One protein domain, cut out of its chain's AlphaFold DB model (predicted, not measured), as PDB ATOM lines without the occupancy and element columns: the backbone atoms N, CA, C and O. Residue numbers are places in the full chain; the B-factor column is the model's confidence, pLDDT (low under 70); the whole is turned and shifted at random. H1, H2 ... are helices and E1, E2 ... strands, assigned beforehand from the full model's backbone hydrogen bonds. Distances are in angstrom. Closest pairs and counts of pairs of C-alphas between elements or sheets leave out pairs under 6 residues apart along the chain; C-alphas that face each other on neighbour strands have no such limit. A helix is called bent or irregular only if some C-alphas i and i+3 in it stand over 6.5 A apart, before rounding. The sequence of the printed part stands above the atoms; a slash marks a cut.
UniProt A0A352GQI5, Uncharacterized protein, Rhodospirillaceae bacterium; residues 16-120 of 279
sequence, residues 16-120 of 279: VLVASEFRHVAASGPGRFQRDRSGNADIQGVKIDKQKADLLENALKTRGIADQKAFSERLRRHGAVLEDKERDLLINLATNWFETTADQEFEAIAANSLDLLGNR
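AT A GLANCE: This is residues 16 to 120 of the 279 residues of an uncharacterized protein of Rhodospirillaceae bacterium (UniProt A0A352GQI5). Three helices, H2, H3 and H4, run up and down as a bundle with their centres in a triangle, and H5 runs along the side of H2 and H4 that is turned away from H3. H1 stands crosswise against H2 and H5, and the small hairpin of strands E1 and E2 sits near the first residues of H2 and the last residues of H5. The printed part has 105 residues, with five named helices and two named strands in the order H1 E1 E2 H2 H3 H4 H5; the two strands form one antiparallel sheet, E1 - E2, and the class is mostly helix. The whole is compact and rounded, with a radius of gyration of the C-alphas of 12.6 A and spans of 34 by 30 by 26 A.

HOW THE PARTS SIT: Start at H1, residues 16 to 27. It touches H2, residues 50 to 60, with its residues 22 to 26 alone; the closest C-alphas, of Ala 26 and Leu 60, are 5.2 A apart, and the lines are about perpendicular at 76 degrees. H1 also touches H5, residues 103 to 118, of which residues 106 to 111 alone take part; the closest C-alphas, of Ala 19 and Glu 107, are 5.1 A apart, and the lines are about perpendicular at 89 degrees. Next look at E1, residues 41 to 43, and E2, residues 46 to 48, an antiparallel hairpin with 152 degrees between directions; N 41 and O 48, 2.8 A apart, and N 46 and O 43, 2.9 A apart, are within hydrogen-bond range. The closest C-alphas of E1 and H2, those of Ala 41 and Ala 53, are 6.0 A apart, and those of E2 and H5, Ile 48 and Gly 118, are 5.3 A apart. H2 and H3, residues 64 to 81, form a helical hairpin, running opposite ways at a shallow tilt of 20 degrees; H3 touches H2 with its residues 71 to 78 alone, closest at the C-alphas of Asn 58 and Phe 71, 6.8 A. H3 and H4, residues 84 to 95, form another helical hairpin, opposite ways at a shallow tilt of 16 degrees, with the C-alphas of Gln 68 and Ala 94 closest at 6.5 A. H4 touches H2 with its residues 90 to 94 alone, the C-alphas of Ala 59 and Ala 94 being closest at 4.5 A; they run the same way at a shallow tilt of 35.0 degrees, only just short of steep. H4 and H5, also a helical hairpin, only just touch, with 3 pairs of C-alphas within 8 A, the closest being those of Glu 86 and Leu 117 at 6.5 A; they run opposite ways at 36 degrees, a tilt only just steep. H3 and H5 are apart. In H1, H2, H4 and H5 every O i to N i+4 pair is within hydrogen-bond range, and in H3 12 of 14 are.

IN THESE COORDINATES: Find C-alpha 16 at (166.713, 240.522, 192.685); from there H1 runs 16.1 A to C-alpha 27. E1 begins at C-alpha 41, and E2 ends at C-alpha 48. From C-alpha 50 at (179.915, 252.203, 177.266), H2 runs 15.4 A to C-alpha 60. H3 covers 25.4 A from C-alpha 64 to C-alpha 81, with a kink of 44 degrees near residue 75; it is irregular, C-alphas 77 and 80 being 7.3 A apart. H4 measures 16.3 A from C-alpha 84 to C-alpha 95. H5 runs 22.4 A from C-alpha 103 to C-alpha 118 at (182.265, 245.487, 186.115).

THE WHOLE: The two C-alphas farthest apart, those of Arg 37 and Thr 100, are 36.0 A from each other. The printed part has no cut. The link from H1 to E1, residues 28 to 40, is long. The mean pLDDT of the printed part is 78.3, and it is under 70 at residues 28 to 30, 64 to 65, 79, 96 to 101, and 119 to 120.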
ATOM      1  N   VAL A  16     168.110 240.238 193.054       76.94
ATOM      2  CA  VAL A  16     166.713 240.522 192.685       76.94
ATOM      3  C   VAL A  16     166.598 241.838 191.913       76.94
ATOM      4  O   VAL A  16     165.945 241.909 190.871       76.94
ATOM      5  N   LEU A  17     167.250 242.898 192.401       79.44
ATOM      6  CA  LEU A  17     167.198 244.216 191.758       79.44
ATOM      7  C   LEU A  17     167.941 244.218 190.420       79.44
ATOM      8  O   LEU A  17     167.441 244.758 189.435       79.44
ATOM      9  N   VAL A  18     169.090 243.545 190.361       80.69
ATOM     10  CA  VAL A  18     169.861 243.371 189.125       80.69
ATOM     11  C   VAL A  18     169.054 242.606 188.074       80.69
ATOM     12  O   VAL A  18     168.947 243.043 186.926       80.69
ATOM     13  N   ALA A  19     168.431 241.495 188.470       81.25
ATOM     14  CA  ALA A  19     167.528 240.732 187.619       81.25
ATOM     15  C   ALA A  19     166.366 241.590 187.099       81.25
ATOM     16  O   ALA A  19     166.044 241.545 185.909       81.25
ATOM     17  N   SER A  20     165.753 242.395 187.967       81.50
ATOM     18  CA  SER A  20     164.661 243.293 187.587       81.50
ATOM     19  C   SER A  20     165.084 244.285 186.498       81.50
ATOM     20  O   SER A  20     164.385 244.429 185.493       81.50
ATOM     21  N   GLU A  21     166.263 244.899 186.621       82.94
ATOM     22  CA  GLU A  21     166.792 245.811 185.600       82.94
ATOM     23  C   GLU A  21     167.101 245.101 184.277       82.94
ATOM     24  O   GLU A  21     166.768 245.608 183.202       82.94
ATOM     25  N   PHE A  22     167.671 243.895 184.337       85.31
ATOM     26  CA  PHE A  22     167.939 243.087 183.145       85.31
ATOM     27  C   PHE A  22     166.637 242.720 182.426       85.31
ATOM     28  O   PHE A  22     166.550 242.857 181.204       85.31
ATOM     29  N   ARG A  23     165.595 242.323 183.173       80.81
ATOM     30  CA  ARG A  23     164.251 242.061 182.630       80.81
ATOM     31  C   ARG A  23     163.630 243.312 182.036       80.81
ATOM     32  O   ARG A  23     163.056 243.241 180.956       80.81
ATOM     33  N   HIS A  24     163.768 244.457 182.694       82.19
ATOM     34  CA  HIS A  24     163.241 245.722 182.194       82.19
ATOM     35  C   HIS A  24     163.862 246.104 180.842       82.19
ATOM     36  O   HIS A  24     163.135 246.457 179.911       82.19
ATOM     37  N   VAL A  25     165.186 245.982 180.703       84.50
ATOM     38  CA  VAL A  25     165.907 246.232 179.440       84.50
ATOM     39  C   VAL A  25     165.551 245.199 178.369       84.50
ATOM     40  O   VAL A  25     165.455 245.543 177.190       84.50
ATOM     41  N   ALA A  26     165.328 243.947 178.768       79.19
ATOM     42  CA  ALA A  26     164.927 242.870 177.872       79.19
ATOM     43  C   ALA A  26     163.474 243.021 177.368       79.19
ATOM     44  O   ALA A  26     163.193 242.715 176.210       79.19
ATOM     45  N   ALA A  27     162.541 243.469 178.212       72.31
ATOM     46  CA  ALA A  27     161.111 243.537 177.898       72.31
ATOM     47  C   ALA A  27     160.690 244.860 177.237       72.31
ATOM     48  O   ALA A  27     159.809 244.877 176.378       72.31
ATOM     49  N   SER A  28     161.313 245.978 177.614       58.06
ATOM     50  CA  SER A  28     160.944 247.301 177.102       58.06
ATOM     51  C   SER A  28     161.706 247.601 175.816       58.06
ATOM     52  O   SER A  28     162.912 247.800 175.872       58.06
ATOM     53  N   GLY A  29     161.024 247.699 174.668       64.62
ATOM     54  CA  GLY A  29     161.612 247.927 173.331       64.62
ATOM     55  C   GLY A  29     162.931 248.736 173.285       64.62
ATOM     56  O   GLY A  29     164.022 248.153 173.268       64.62
ATOM     57  N   PRO A  30     162.917 250.084 173.265       61.59
ATOM     58  CA  PRO A  30     164.149 250.875 173.274       61.59
ATOM     59  C   PRO A  30     164.832 250.935 174.651       61.59
ATOM     60  O   PRO A  30     165.773 251.706 174.788       61.59
ATOM     61  N   GLY A  31     164.412 250.149 175.650       71.31
ATOM     62  CA  GLY A  31     164.911 250.186 177.027       71.31
ATOM     63  C   GLY A  31     166.432 250.070 177.103       71.31
ATOM     64  O   GLY A  31     167.031 249.254 176.411       71.31
ATOM     65  N   ARG A  32     167.077 250.922 177.896       83.50
ATOM     66  CA  ARG A  32     168.537 250.952 178.069       83.50
ATOM     67  C   ARG A  32     168.865 251.073 179.543       83.50
ATOM     68  O   ARG A  32     168.043 251.584 180.303       83.50
ATOM     69  N   PHE A  33     170.061 250.650 179.928       86.69
ATOM     70  CA  PHE A  33     170.571 250.964 181.254       86.69
ATOM     71  C   PHE A  33     170.774 252.469 181.388       86.69
ATOM     72  O   PHE A  33     171.084 253.162 180.411       86.69
ATOM     73  N   GLN A  34     170.614 252.978 182.607       85.19
ATOM     74  CA  GLN A  34     170.891 254.377 182.891       85.19
ATOM     75  C   GLN A  34     172.371 254.669 182.625       85.19
ATOM     76  O   GLN A  34     173.252 253.955 183.105       85.19
ATOM     77  N   ARG A  35     172.645 255.705 181.822       86.25
ATOM     78  CA  ARG A  35     174.006 256.082 181.420       86.25
ATOM     79  C   ARG A  35     174.460 257.364 182.109       86.25
ATOM     80  O   ARG A  35     173.664 258.279 182.316       86.25
ATOM     81  N   ASP A  36     175.747 257.442 182.426       85.62
ATOM     82  CA  ASP A  36     176.394 258.678 182.863       85.62
ATOM     83  C   ASP A  36     176.794 259.577 181.674       85.62
ATOM     84  O   ASP A  36     176.572 259.250 180.506       85.62
ATOM     85  N   ARG A  37     177.400 260.737 181.965       80.94
ATOM     86  CA  ARG A  37     177.858 261.696 180.938       80.94
ATOM     87  C   ARG A  37     178.932 261.127 180.003       80.94
ATOM     88  O   ARG A  37     179.099 261.643 178.902       80.94
ATOM     89  N   SER A  38     179.634 260.079 180.426       80.75
ATOM     90  CA  SER A  38     180.651 259.374 179.641       80.75
ATOM     91  C   SER A  38     180.051 258.229 178.812       80.75
ATOM     92  O   SER A  38     180.745 257.612 178.005       80.75
ATOM     93  N   GLY A  39     178.753 257.952 178.971       83.25
ATOM     94  CA  GLY A  39     178.044 256.859 178.311       83.25
ATOM     95  C   GLY A  39     178.207 255.501 178.999       83.25
ATOM     96  O   GLY A  39     177.720 254.501 178.466       83.25
ATOM     97  N   ASN A  40     178.858 255.444 180.162       86.50
ATOM     98  CA  ASN A  40     178.979 254.221 180.954       86.50
ATOM     99  C   ASN A  40     177.643 253.924 181.633       86.50
ATOM    100  O   ASN A  40     176.938 254.850 182.038       86.50
ATOM    101  N   ALA A  41     177.291 252.648 181.752       87.00
ATOM    102  CA  ALA A  41     176.115 252.245 182.509       87.00
ATOM    103  C   ALA A  41     176.439 252.181 184.003       87.00
ATOM    104  O   ALA A  41     177.529 251.760 184.390       87.00
ATOM    105  N   ASP A  42     175.481 252.599 184.821       84.38
ATOM    106  CA  ASP A  42     175.489 252.383 186.264       84.38
ATOM    107  C   ASP A  42     174.338 251.444 186.603       84.38
ATOM    108  O   ASP A  42     173.177 251.806 186.419       84.38
ATOM    109  N   ILE A  43     174.673 250.226 187.020       82.81
ATOM    110  CA  ILE A  43     173.697 249.180 187.312       82.81
ATOM    111  C   ILE A  43     173.939 248.747 188.751       82.81
ATOM    112  O   ILE A  43     174.933 248.084 189.047       82.81
ATOM    113  N   GLN A  44     173.057 249.169 189.660       81.25
ATOM    114  CA  GLN A  44     173.177 248.895 191.101       81.25
ATOM    115  C   GLN A  44     174.550 249.296 191.696       81.25
ATOM    116  O   GLN A  44     175.082 248.612 192.569       81.25
ATOM    117  N   GLY A  45     175.144 250.394 191.213       74.00
ATOM    118  CA  GLY A  45     176.458 250.884 191.641       74.00
ATOM    119  C   GLY A  45     177.634 250.314 190.839       74.00
ATOM    120  O   GLY A  45     178.745 250.840 190.918       74.00
ATOM    121  N   VAL A  46     177.429 249.277 190.021       81.19
ATOM    122  CA  VAL A  46     178.484 248.744 189.154       81.19
ATOM    123  C   VAL A  46     178.584 249.579 187.885       81.19
ATOM    124  O   VAL A  46     177.652 249.654 187.082       81.19
ATOM    125  N   LYS A  47     179.758 250.187 187.690       83.81
ATOM    126  CA  LYS A  47     180.090 250.926 186.473       83.81
ATOM    127  C   LYS A  47     180.533 249.965 185.379       83.81
ATOM    128  O   LYS A  47     181.566 249.311 185.502       83.81
ATOM    129  N   ILE A  48     179.781 249.938 184.286       86.38
ATOM    130  CA  ILE A  48     180.124 249.195 183.073       86.38
ATOM    131  C   ILE A  48     180.457 250.191 181.973       86.38
ATOM    132  O   ILE A  48     179.701 251.134 181.728       86.38
ATOM    133  N   ASP A  49     181.585 249.988 181.295       88.00
ATOM    134  CA  ASP A  49     181.980 250.864 180.200       88.00
ATOM    135  C   ASP A  49     180.937 250.877 179.077       88.00
ATOM    136  O   ASP A  49     180.196 249.914 178.861       88.00
ATOM    137  N   LYS A  50     180.887 251.991 178.342       86.75
ATOM    138  CA  LYS A  50     179.915 252.203 177.266       86.75
ATOM    139  C   LYS A  50     179.798 251.011 176.309       86.75
ATOM    140  O   LYS A  50     178.679 250.626 175.980       86.75
ATOM    141  N   GLN A  51     180.922 250.435 175.873       85.94
ATOM    142  CA  GLN A  51     180.929 249.361 174.877       85.94
ATOM    143  C   GLN A  51     180.399 248.049 175.455       85.94
ATOM    144  O   GLN A  51     179.556 247.409 174.827       85.94
ATOM    145  N   LYS A  52     180.833 247.663 176.658       88.31
ATOM    146  CA  LYS A  52     180.311 246.478 177.349       88.31
ATOM    147  C   LYS A  52     178.834 246.607 177.667       88.31
ATOM    148  O   LYS A  52     178.089 245.659 177.464       88.31
ATOM    149  N   ALA A  53     178.399 247.780 178.112       88.56
ATOM    150  CA  ALA A  53     176.999 248.030 178.401       88.56
ATOM    151  C   ALA A  53     176.139 247.994 177.126       88.56
ATOM    152  O   ALA A  53     175.053 247.421 177.142       88.56
ATOM    153  N   ASP A  54     176.636 248.511 175.997       88.00
ATOM    154  CA  ASP A  54     175.953 248.386 174.703       88.00
ATOM    155  C   ASP A  54     175.867 246.922 174.246       88.00
ATOM    156  O   ASP A  54     174.837 246.487 173.725       88.00
ATOM    157  N   LEU A  55     176.925 246.131 174.440       89.44
ATOM    158  CA  LEU A  55     176.918 244.702 174.117       89.44
ATOM    159  C   LEU A  55     175.985 243.913 175.042       89.44
ATOM    160  O   LEU A  55     175.240 243.070 174.551       89.44
ATOM    161  N   LEU A  56     175.962 244.231 176.337       89.38
ATOM    162  CA  LEU A  56     175.045 243.643 177.309       89.38
ATOM    163  C   LEU A  56     173.589 243.933 176.930       89.38
ATOM    164  O   LEU A  56     172.804 243.003 176.804       89.38
ATOM    165  N   GLU A  57     173.225 245.186 176.647       89.38
ATOM    166  CA  GLU A  57     171.865 245.533 176.200       89.38
ATOM    167  C   GLU A  57     171.449 244.759 174.945       89.38
ATOM    168  O   GLU A  57     170.319 244.283 174.855       89.38
ATOM    169  N   ASN A  58     172.351 244.610 173.973       87.56
ATOM    170  CA  ASN A  58     172.062 243.851 172.757       87.56
ATOM    171  C   ASN A  58     171.946 242.344 173.018       87.56
ATOM    172  O   ASN A  58     171.095 241.699 172.407       87.56
ATOM    173  N   ALA A  59     172.747 241.789 173.932       85.50
ATOM    174  CA  ALA A  59     172.625 240.397 174.349       85.50
ATOM    175  C   ALA A  59     171.242 240.147 174.974       85.50
ATOM    176  O   ALA A  59     170.505 239.282 174.509       85.50
ATOM    177  N   LEU A  60     170.827 240.986 175.932       86.06
ATOM    178  CA  LEU A  60     169.534 240.863 176.626       86.06
ATOM    179  C   LEU A  60     168.328 241.026 175.677       86.06
ATOM    180  O   LEU A  60     167.259 240.444 175.898       86.06
ATOM    181  N   LYS A  61     168.493 241.808 174.606       84.56
ATOM    182  CA  LYS A  61     167.463 242.070 173.587       84.56
ATOM    183  C   LYS A  61     167.449 241.086 172.431       84.56
ATOM    184  O   LYS A  61     166.576 241.195 171.579       84.56
ATOM    185  N   THR A  62     168.386 240.150 172.374       80.25
ATOM    186  CA  THR A  62     168.420 239.173 171.289       80.25
ATOM    187  C   THR A  62     167.145 238.321 171.328       80.25
ATOM    188  O   THR A  62     166.822 237.720 172.359       80.25
ATOM    189  N   ARG A  63     166.368 238.312 170.234       74.94
ATOM    190  CA  ARG A  63     165.148 237.504 170.082       74.94
ATOM    191  C   ARG A  63     165.260 236.619 168.841       74.94
ATOM    192  O   ARG A  63     165.087 237.044 167.703       74.94
ATOM    193  N   GLY A  64     165.536 235.339 169.070       67.00
ATOM    194  CA  GLY A  64     165.623 234.346 168.003       67.00
ATOM    195  C   GLY A  64     166.881 234.451 167.127       67.00
ATOM    196  O   GLY A  64     167.809 235.218 167.374       67.00
ATOM    197  N   ILE A  65     166.916 233.621 166.083       64.44
ATOM    198  CA  ILE A  65     168.138 233.287 165.328       64.44
ATOM    199  C   ILE A  65     168.687 234.475 164.519       64.44
ATOM    200  O   ILE A  65     169.902 234.628 164.377       64.44
ATOM    201  N   ALA A  66     167.807 235.318 163.969       70.62
ATOM    202  CA  ALA A  66     168.219 236.475 163.173       70.62
ATOM    203  C   ALA A  66     168.969 237.503 164.033       70.62
ATOM    204  O   ALA A  66     170.056 237.954 163.658       70.62
ATOM    205  N   ASP A  67     168.433 237.787 165.218       77.25
ATOM    206  CA  ASP A  67     169.049 238.687 166.184       77.25
ATOM    207  C   ASP A  67     170.323 238.085 166.762       77.25
ATOM    208  O   ASP A  67     171.313 238.794 166.917       77.25
ATOM    209  N   GLN A  68     170.350 236.770 166.994       77.50
ATOM    210  CA  GLN A  68     171.541 236.080 167.482       77.50
ATOM    211  C   GLN A  68     172.691 236.187 166.477       77.50
ATOM    212  O   GLN A  68     173.819 236.497 166.854       77.50
ATOM    213  N   LYS A  69     172.412 236.024 165.179       74.62
ATOM    214  CA  LYS A  69     173.411 236.225 164.123       74.62
ATOM    215  C   LYS A  69     173.876 237.682 164.060       74.62
ATOM    216  O   LYS A  69     175.073 237.937 163.931       74.62
ATOM    217  N   ALA A  70     172.951 238.637 164.167       82.50
ATOM    218  CA  ALA A  70     173.289 240.058 164.210       82.50
ATOM    219  C   ALA A  70     174.142 240.406 165.441       82.50
ATOM    220  O   ALA A  70     175.073 241.208 165.345       82.50
ATOM    221  N   PHE A  71     173.861 239.774 166.579       86.25
ATOM    222  CA  PHE A  71     174.612 239.914 167.814       86.25
ATOM    223  C   PHE A  71     176.014 239.315 167.696       86.25
ATOM    224  O   PHE A  71     176.983 240.015 167.980       86.25
ATOM    225  N   SER A  72     176.159 238.084 167.194       80.62
ATOM    226  CA  SER A  72     177.467 237.460 166.952       80.62
ATOM    227  C   SER A  72     178.341 238.306 166.027       80.62
ATOM    228  O   SER A  72     179.533 238.472 166.282       80.62
ATOM    229  N   GLU A  73     177.757 238.914 164.991       82.19
ATOM    230  CA  GLU A  73     178.499 239.786 164.080       82.19
ATOM    231  C   GLU A  73     178.947 241.091 164.763       82.19
ATOM    232  O   GLU A  73     180.056 241.572 164.523       82.19
ATOM    233  N   ARG A  74     178.126 241.658 165.659       82.81
ATOM    234  CA  ARG A  74     178.515 242.815 166.488       82.81
ATOM    235  C   ARG A  74     179.590 242.445 167.504       82.81
ATOM    236  O   ARG A  74     180.548 243.198 167.660       82.81
ATOM    237  N   LEU A  75     179.471 241.285 168.139       85.94
ATOM    238  CA  LEU A  75     180.456 240.759 169.076       85.94
ATOM    239  C   LEU A  75     181.802 240.520 168.379       85.94
ATOM    240  O   LEU A  75     182.842 240.844 168.936       85.94
ATOM    241  N   ARG A  76     181.799 240.065 167.122       81.25
ATOM    242  CA  ARG A  76     183.016 239.928 166.308       81.25
ATOM    243  C   ARG A  76     183.693 241.271 166.022       81.25
ATOM    244  O   ARG A  76     184.916 241.340 165.986       81.25
ATOM    245  N   ARG A  77     182.912 242.336 165.815       81.19
ATOM    246  CA  ARG A  77     183.420 243.687 165.497       81.19
ATOM    247  C   ARG A  77     183.873 244.473 166.724       81.19
ATOM    248  O   ARG A  77     184.814 245.251 166.625       81.19
ATOM    249  N   HIS A  78     183.199 244.293 167.857       77.44
ATOM    250  CA  HIS A  78     183.379 245.121 169.055       77.44
ATOM    251  C   HIS A  78     183.899 244.342 170.274       77.44
ATOM    252  O   HIS A  78     184.222 244.941 171.293       77.44
ATOM    253  N   GLY A  79     184.034 243.018 170.177       68.06
ATOM    254  CA  GLY A  79     184.463 242.140 171.269       68.06
ATOM    255  C   GLY A  79     185.975 242.014 171.458       68.06
ATOM    256  O   GLY A  79     186.406 241.180 172.250       68.06
ATOM    257  N   ALA A  80     186.781 242.824 170.763       71.00
ATOM    258  CA  ALA A  80     188.233 242.881 170.971       71.00
ATOM    259  C   ALA A  80     188.611 243.419 172.365       71.00
ATOM    260  O   ALA A  80     189.711 243.176 172.847       71.00
ATOM    261  N   VAL A  81     187.695 244.149 173.013       71.00
ATOM    262  CA  VAL A  81     187.887 244.740 174.347       71.00
ATOM    263  C   VAL A  81     187.444 243.787 175.471       71.00
ATOM    264  O   VAL A  81     187.734 244.056 176.639       71.00
ATOM    265  N   LEU A  82     186.779 242.680 175.118       79.12
ATOM    266  CA  LEU A  82     186.249 241.681 176.044       79.12
ATOM    267  C   LEU A  82     187.267 240.574 176.331       79.12
ATOM    268  O   LEU A  82     187.887 240.048 175.403       79.12
ATOM    269  N   GLU A  83     187.367 240.168 177.595       81.69
ATOM    270  CA  GLU A  83     187.998 238.901 177.978       81.69
ATOM    271  C   GLU A  83     187.154 237.717 177.465       81.69
ATOM    272  O   GLU A  83     185.940 237.836 177.282       81.69
ATOM    273  N   ASP A  84     187.768 236.549 177.258       74.44
ATOM    274  CA  ASP A  84     187.057 235.379 176.715       74.44
ATOM    275  C   ASP A  84     185.851 234.982 177.579       74.44
ATOM    276  O   ASP A  84     184.769 234.733 177.056       74.44
ATOM    277  N   LYS A  85     185.980 235.078 178.910       77.00
ATOM    278  CA  LYS A  85     184.871 234.836 179.847       77.00
ATOM    279  C   LYS A  85     183.727 235.847 179.706       77.00
ATOM    280  O   LYS A  85     182.568 235.487 179.878       77.00
ATOM    281  N   GLU A  86     184.037 237.105 179.391       81.88
ATOM    282  CA  GLU A  86     183.029 238.149 179.153       81.88
ATOM    283  C   GLU A  86     182.307 237.909 177.825       81.88
ATOM    284  O   GLU A  86     181.099 238.117 177.715       81.88
ATOM    285  N   ARG A  87     183.040 237.427 176.818       80.31
ATOM    286  CA  ARG A  87     182.479 237.042 175.523       80.31
ATOM    287  C   ARG A  87     181.542 235.844 175.661       80.31
ATOM    288  O   ARG A  87     180.423 235.908 175.156       80.31
ATOM    289  N   ASP A  88     181.966 234.806 176.374       77.62
ATOM    290  CA  ASP A  88     181.168 233.601 176.619       77.62
ATOM    291  C   ASP A  88     179.902 233.923 177.414       77.62
ATOM    292  O   ASP A  88     178.816 233.463 177.066       77.62
ATOM    293  N   LEU A  89     180.010 234.783 178.430       84.00
ATOM    294  CA  LEU A  89     178.863 235.282 179.184       84.00
ATOM    295  C   LEU A  89     177.838 235.963 178.271       84.00
ATOM    296  O   LEU A  89     176.651 235.659 178.331       84.00
ATOM    297  N   LEU A  90     178.290 236.884 177.422       85.19
ATOM    298  CA  LEU A  90     177.420 237.633 176.520       85.19
ATOM    299  C   LEU A  90     176.774 236.737 175.455       85.19
ATOM    300  O   LEU A  90     175.617 236.951 175.097       85.19
ATOM    301  N   ILE A  91     177.490 235.716 174.975       81.44
ATOM    302  CA  ILE A  91     176.929 234.680 174.102       81.44
ATOM    303  C   ILE A  91     175.853 233.897 174.853       81.44
ATOM    304  O   ILE A  91     174.753 233.752 174.329       81.44
ATOM    305  N   ASN A  92     176.138 233.459 176.082       78.44
ATOM    306  CA  ASN A  92     175.197 232.717 176.916       78.44
ATOM    307  C   ASN A  92     173.938 233.529 177.232       78.44
ATOM    308  O   ASN A  92     172.843 232.988 177.166       78.44
ATOM    309  N   LEU A  93     174.059 234.828 177.508       81.00
ATOM    310  CA  LEU A  93     172.907 235.717 177.707       81.00
ATOM    311  C   LEU A  93     172.080 235.905 176.427       81.00
ATOM    312  O   LEU A  93     170.870 236.094 176.500       81.00
ATOM    313  N   ALA A  94     172.716 235.850 175.255       79.00
ATOM    314  CA  ALA A  94     172.032 235.938 173.969       79.00
ATOM    315  C   ALA A  94     171.399 234.602 173.522       79.00
ATOM    316  O   ALA A  94     170.514 234.611 172.664       79.00
ATOM    317  N   THR A  95     171.850 233.459 174.057       70.56
ATOM    318  CA  THR A  95     171.391 232.106 173.679       70.56
ATOM    319  C   THR A  95     170.438 231.466 174.690       70.56
ATOM    320  O   THR A  95     169.509 230.765 174.277       70.56
ATOM    321  N   ASN A  96     170.648 231.685 175.991       64.56
ATOM    322  CA  ASN A  96     169.775 231.217 177.061       64.56
ATOM    323  C   ASN A  96     168.726 232.279 177.354       64.56
ATOM    324  O   ASN A  96     168.995 233.345 177.901       64.56
ATOM    325  N   TRP A  97     167.508 231.968 176.939       65.31
ATOM    326  CA  TRP A  97     166.387 232.876 177.038       65.31
ATOM    327  C   TRP A  97     165.856 232.947 178.474       65.31
ATOM    328  O   TRP A  97     165.804 231.945 179.180       65.31
ATOM    329  N   PHE A  98     165.380 234.131 178.863       60.25
ATOM    330  CA  PHE A  98     164.722 234.423 180.145       60.25
ATOM    331  C   PHE A  98     163.456 233.591 180.404       60.25
ATOM    332  O   PHE A  98     162.968 233.569 181.527       60.25
ATOM    333  N   GLU A  99     162.898 232.955 179.371       56.06
ATOM    334  CA  GLU A  99     161.589 232.298 179.428       56.06
ATOM    335  C   GLU A  99     161.622 230.918 180.099       56.06
ATOM    336  O   GLU A  99     160.590 230.442 180.563       56.06
ATOM    337  N   THR A 100     162.792 230.275 180.176       58.19
ATOM    338  CA  THR A 100     162.928 228.903 180.702       58.19
ATOM    339  C   THR A 100     163.794 228.796 181.957       58.19
ATOM    340  O   THR A 100     163.963 227.698 182.483       58.19
ATOM    341  N   THR A 101     164.377 229.901 182.422       64.31
ATOM    342  CA  THR A 101     165.254 229.937 183.604       64.31
ATOM    343  C   THR A 101     164.438 230.276 184.846       64.31
ATOM    344  O   THR A 101     163.637 231.211 184.821       64.31
ATOM    345  N   ALA A 102     164.642 229.541 185.941       72.62
ATOM    346  CA  ALA A 102     163.977 229.843 187.206       72.62
ATOM    347  C   ALA A 102     164.387 231.234 187.722       72.62
ATOM    348  O   ALA A 102     165.527 231.658 187.528       72.62
ATOM    349  N   ASP A 103     163.485 231.933 188.419       71.00
ATOM    350  CA  ASP A 103     163.739 233.296 188.914       71.00
ATOM    351  C   ASP A 103     165.044 233.391 189.728       71.00
ATOM    352  O   ASP A 103     165.864 234.268 189.470       71.00
ATOM    353  N   GLN A 104     165.301 232.424 190.616       71.75
ATOM    354  CA  GLN A 104     166.522 232.370 191.434       71.75
ATOM    355  C   GLN A 104     167.804 232.145 190.616       71.75
ATOM    356  O   GLN A 104     168.850 232.727 190.907       71.75
ATOM    357  N   GLU A 105     167.746 231.308 189.580       70.19
ATOM    358  CA  GLU A 105     168.892 231.077 188.693       70.19
ATOM    359  C   GLU A 105     169.190 232.329 187.871       70.19
ATOM    360  O   GLU A 105     170.347 232.699 187.671       70.19
ATOM    361  N   PHE A 106     168.142 233.021 187.435       74.00
ATOM    362  CA  PHE A 106     168.265 234.259 186.690       74.00
ATOM    363  C   PHE A 106     168.856 235.391 187.543       74.00
ATOM    364  O   PHE A 106     169.749 236.102 187.088       74.00
ATOM    365  N   GLU A 107     168.413 235.517 188.791       78.69
ATOM    366  CA  GLU A 107     168.988 236.410 189.800       78.69
ATOM    367  C   GLU A 107     170.494 236.186 189.981       78.69
ATOM    368  O   GLU A 107     171.280 237.139 189.933       78.69
ATOM    369  N   ALA A 108     170.917 234.926 190.103       75.69
ATOM    370  CA  ALA A 108     172.327 234.570 190.208       75.69
ATOM    371  C   ALA A 108     173.109 234.905 188.926       75.69
ATOM    372  O   ALA A 108     174.193 235.488 188.995       75.69
ATOM    373  N   ILE A 109     172.561 234.584 187.749       77.06
ATOM    374  CA  ILE A 109     173.189 234.887 186.455       77.06
ATOM    375  C   ILE A 109     173.352 236.396 186.278       77.06
ATOM    376  O   ILE A 109     174.425 236.847 185.884       77.06
ATOM    377  N   ALA A 110     172.323 237.184 186.578       80.12
ATOM    378  CA  ALA A 110     172.342 238.626 186.383       80.12
ATOM    379  C   ALA A 110     173.361 239.301 187.319       80.12
ATOM    380  O   ALA A 110     174.169 240.117 186.869       80.12
ATOM    381  N   ALA A 111     173.414 238.894 188.594       79.50
ATOM    382  CA  ALA A 111     174.418 239.376 189.542       79.50
ATOM    383  C   ALA A 111     175.850 238.991 189.126       79.50
ATOM    384  O   ALA A 111     176.727 239.854 189.073       79.50
ATOM    385  N   ASN A 112     176.075 237.728 188.750       78.50
ATOM    386  CA  ASN A 112     177.381 237.258 188.272       78.50
ATOM    387  C   ASN A 112     177.804 237.960 186.975       78.50
ATOM    388  O   ASN A 112     178.987 238.222 186.768       78.50
ATOM    389  N   SER A 113     176.844 238.299 186.112       80.19
ATOM    390  CA  SER A 113     177.105 239.025 184.868       80.19
ATOM    391  C   SER A 113     177.642 240.426 185.133       80.19
ATOM    392  O   SER A 113     178.600 240.851 184.489       80.19
ATOM    393  N   LEU A 114     177.039 241.144 186.085       83.44
ATOM    394  CA  LEU A 114     177.495 242.478 186.468       83.44
ATOM    395  C   LEU A 114     178.856 242.451 187.147       83.44
ATOM    396  O   LEU A 114     179.698 243.284 186.822       83.44
ATOM    397  N   ASP A 115     179.084 241.501 188.052       81.12
ATOM    398  CA  ASP A 115     180.388 241.350 188.697       81.12
ATOM    399  C   ASP A 115     181.483 241.092 187.649       81.12
ATOM    400  O   ASP A 115     182.509 241.773 187.614       81.12
ATOM    401  N   LEU A 116     181.224 240.183 186.706       82.62
ATOM    402  CA  LEU A 116     182.177 239.824 185.664       82.62
ATOM    403  C   LEU A 116     182.462 240.986 184.695       82.62
ATOM    404  O   LEU A 116     183.622 241.239 184.381       82.62
ATOM    405  N   LEU A 117     181.440 241.738 184.275       81.00
ATOM    406  CA  LEU A 117     181.594 242.869 183.347       81.00
ATOM    407  C   LEU A 117     182.137 244.144 184.020       81.00
ATOM    408  O   LEU A 117     182.818 244.943 183.366       81.00
ATOM    409  N   GLY A 118     181.849 244.336 185.309       74.25
ATOM    410  CA  GLY A 118     182.265 245.487 186.115       74.25
ATOM    411  C   GLY A 118     183.691 245.400 186.668       74.25
ATOM    412  O   GLY A 118     184.305 246.426 186.973       74.25
ATOM    413  N   ASN A 119     184.276 244.199 186.741       65.75
ATOM    414  CA  ASN A 119     185.555 243.934 187.415       65.75
ATOM    415  C   ASN A 119     186.833 244.469 186.725       65.75
ATOM    416  O   ASN A 119     187.946 244.046 187.046       65.75
ATOM    417  N   ARG A 120     186.720 245.480 185.853       49.88
ATOM    418  CA  ARG A 120     187.869 246.310 185.440       49.88
ATOM    419  C   ARG A 120     188.131 247.507 186.356       49.88
ATOM    420  O   ARG A 120     189.262 247.982 186.380       49.88
TER     421      ARG A 120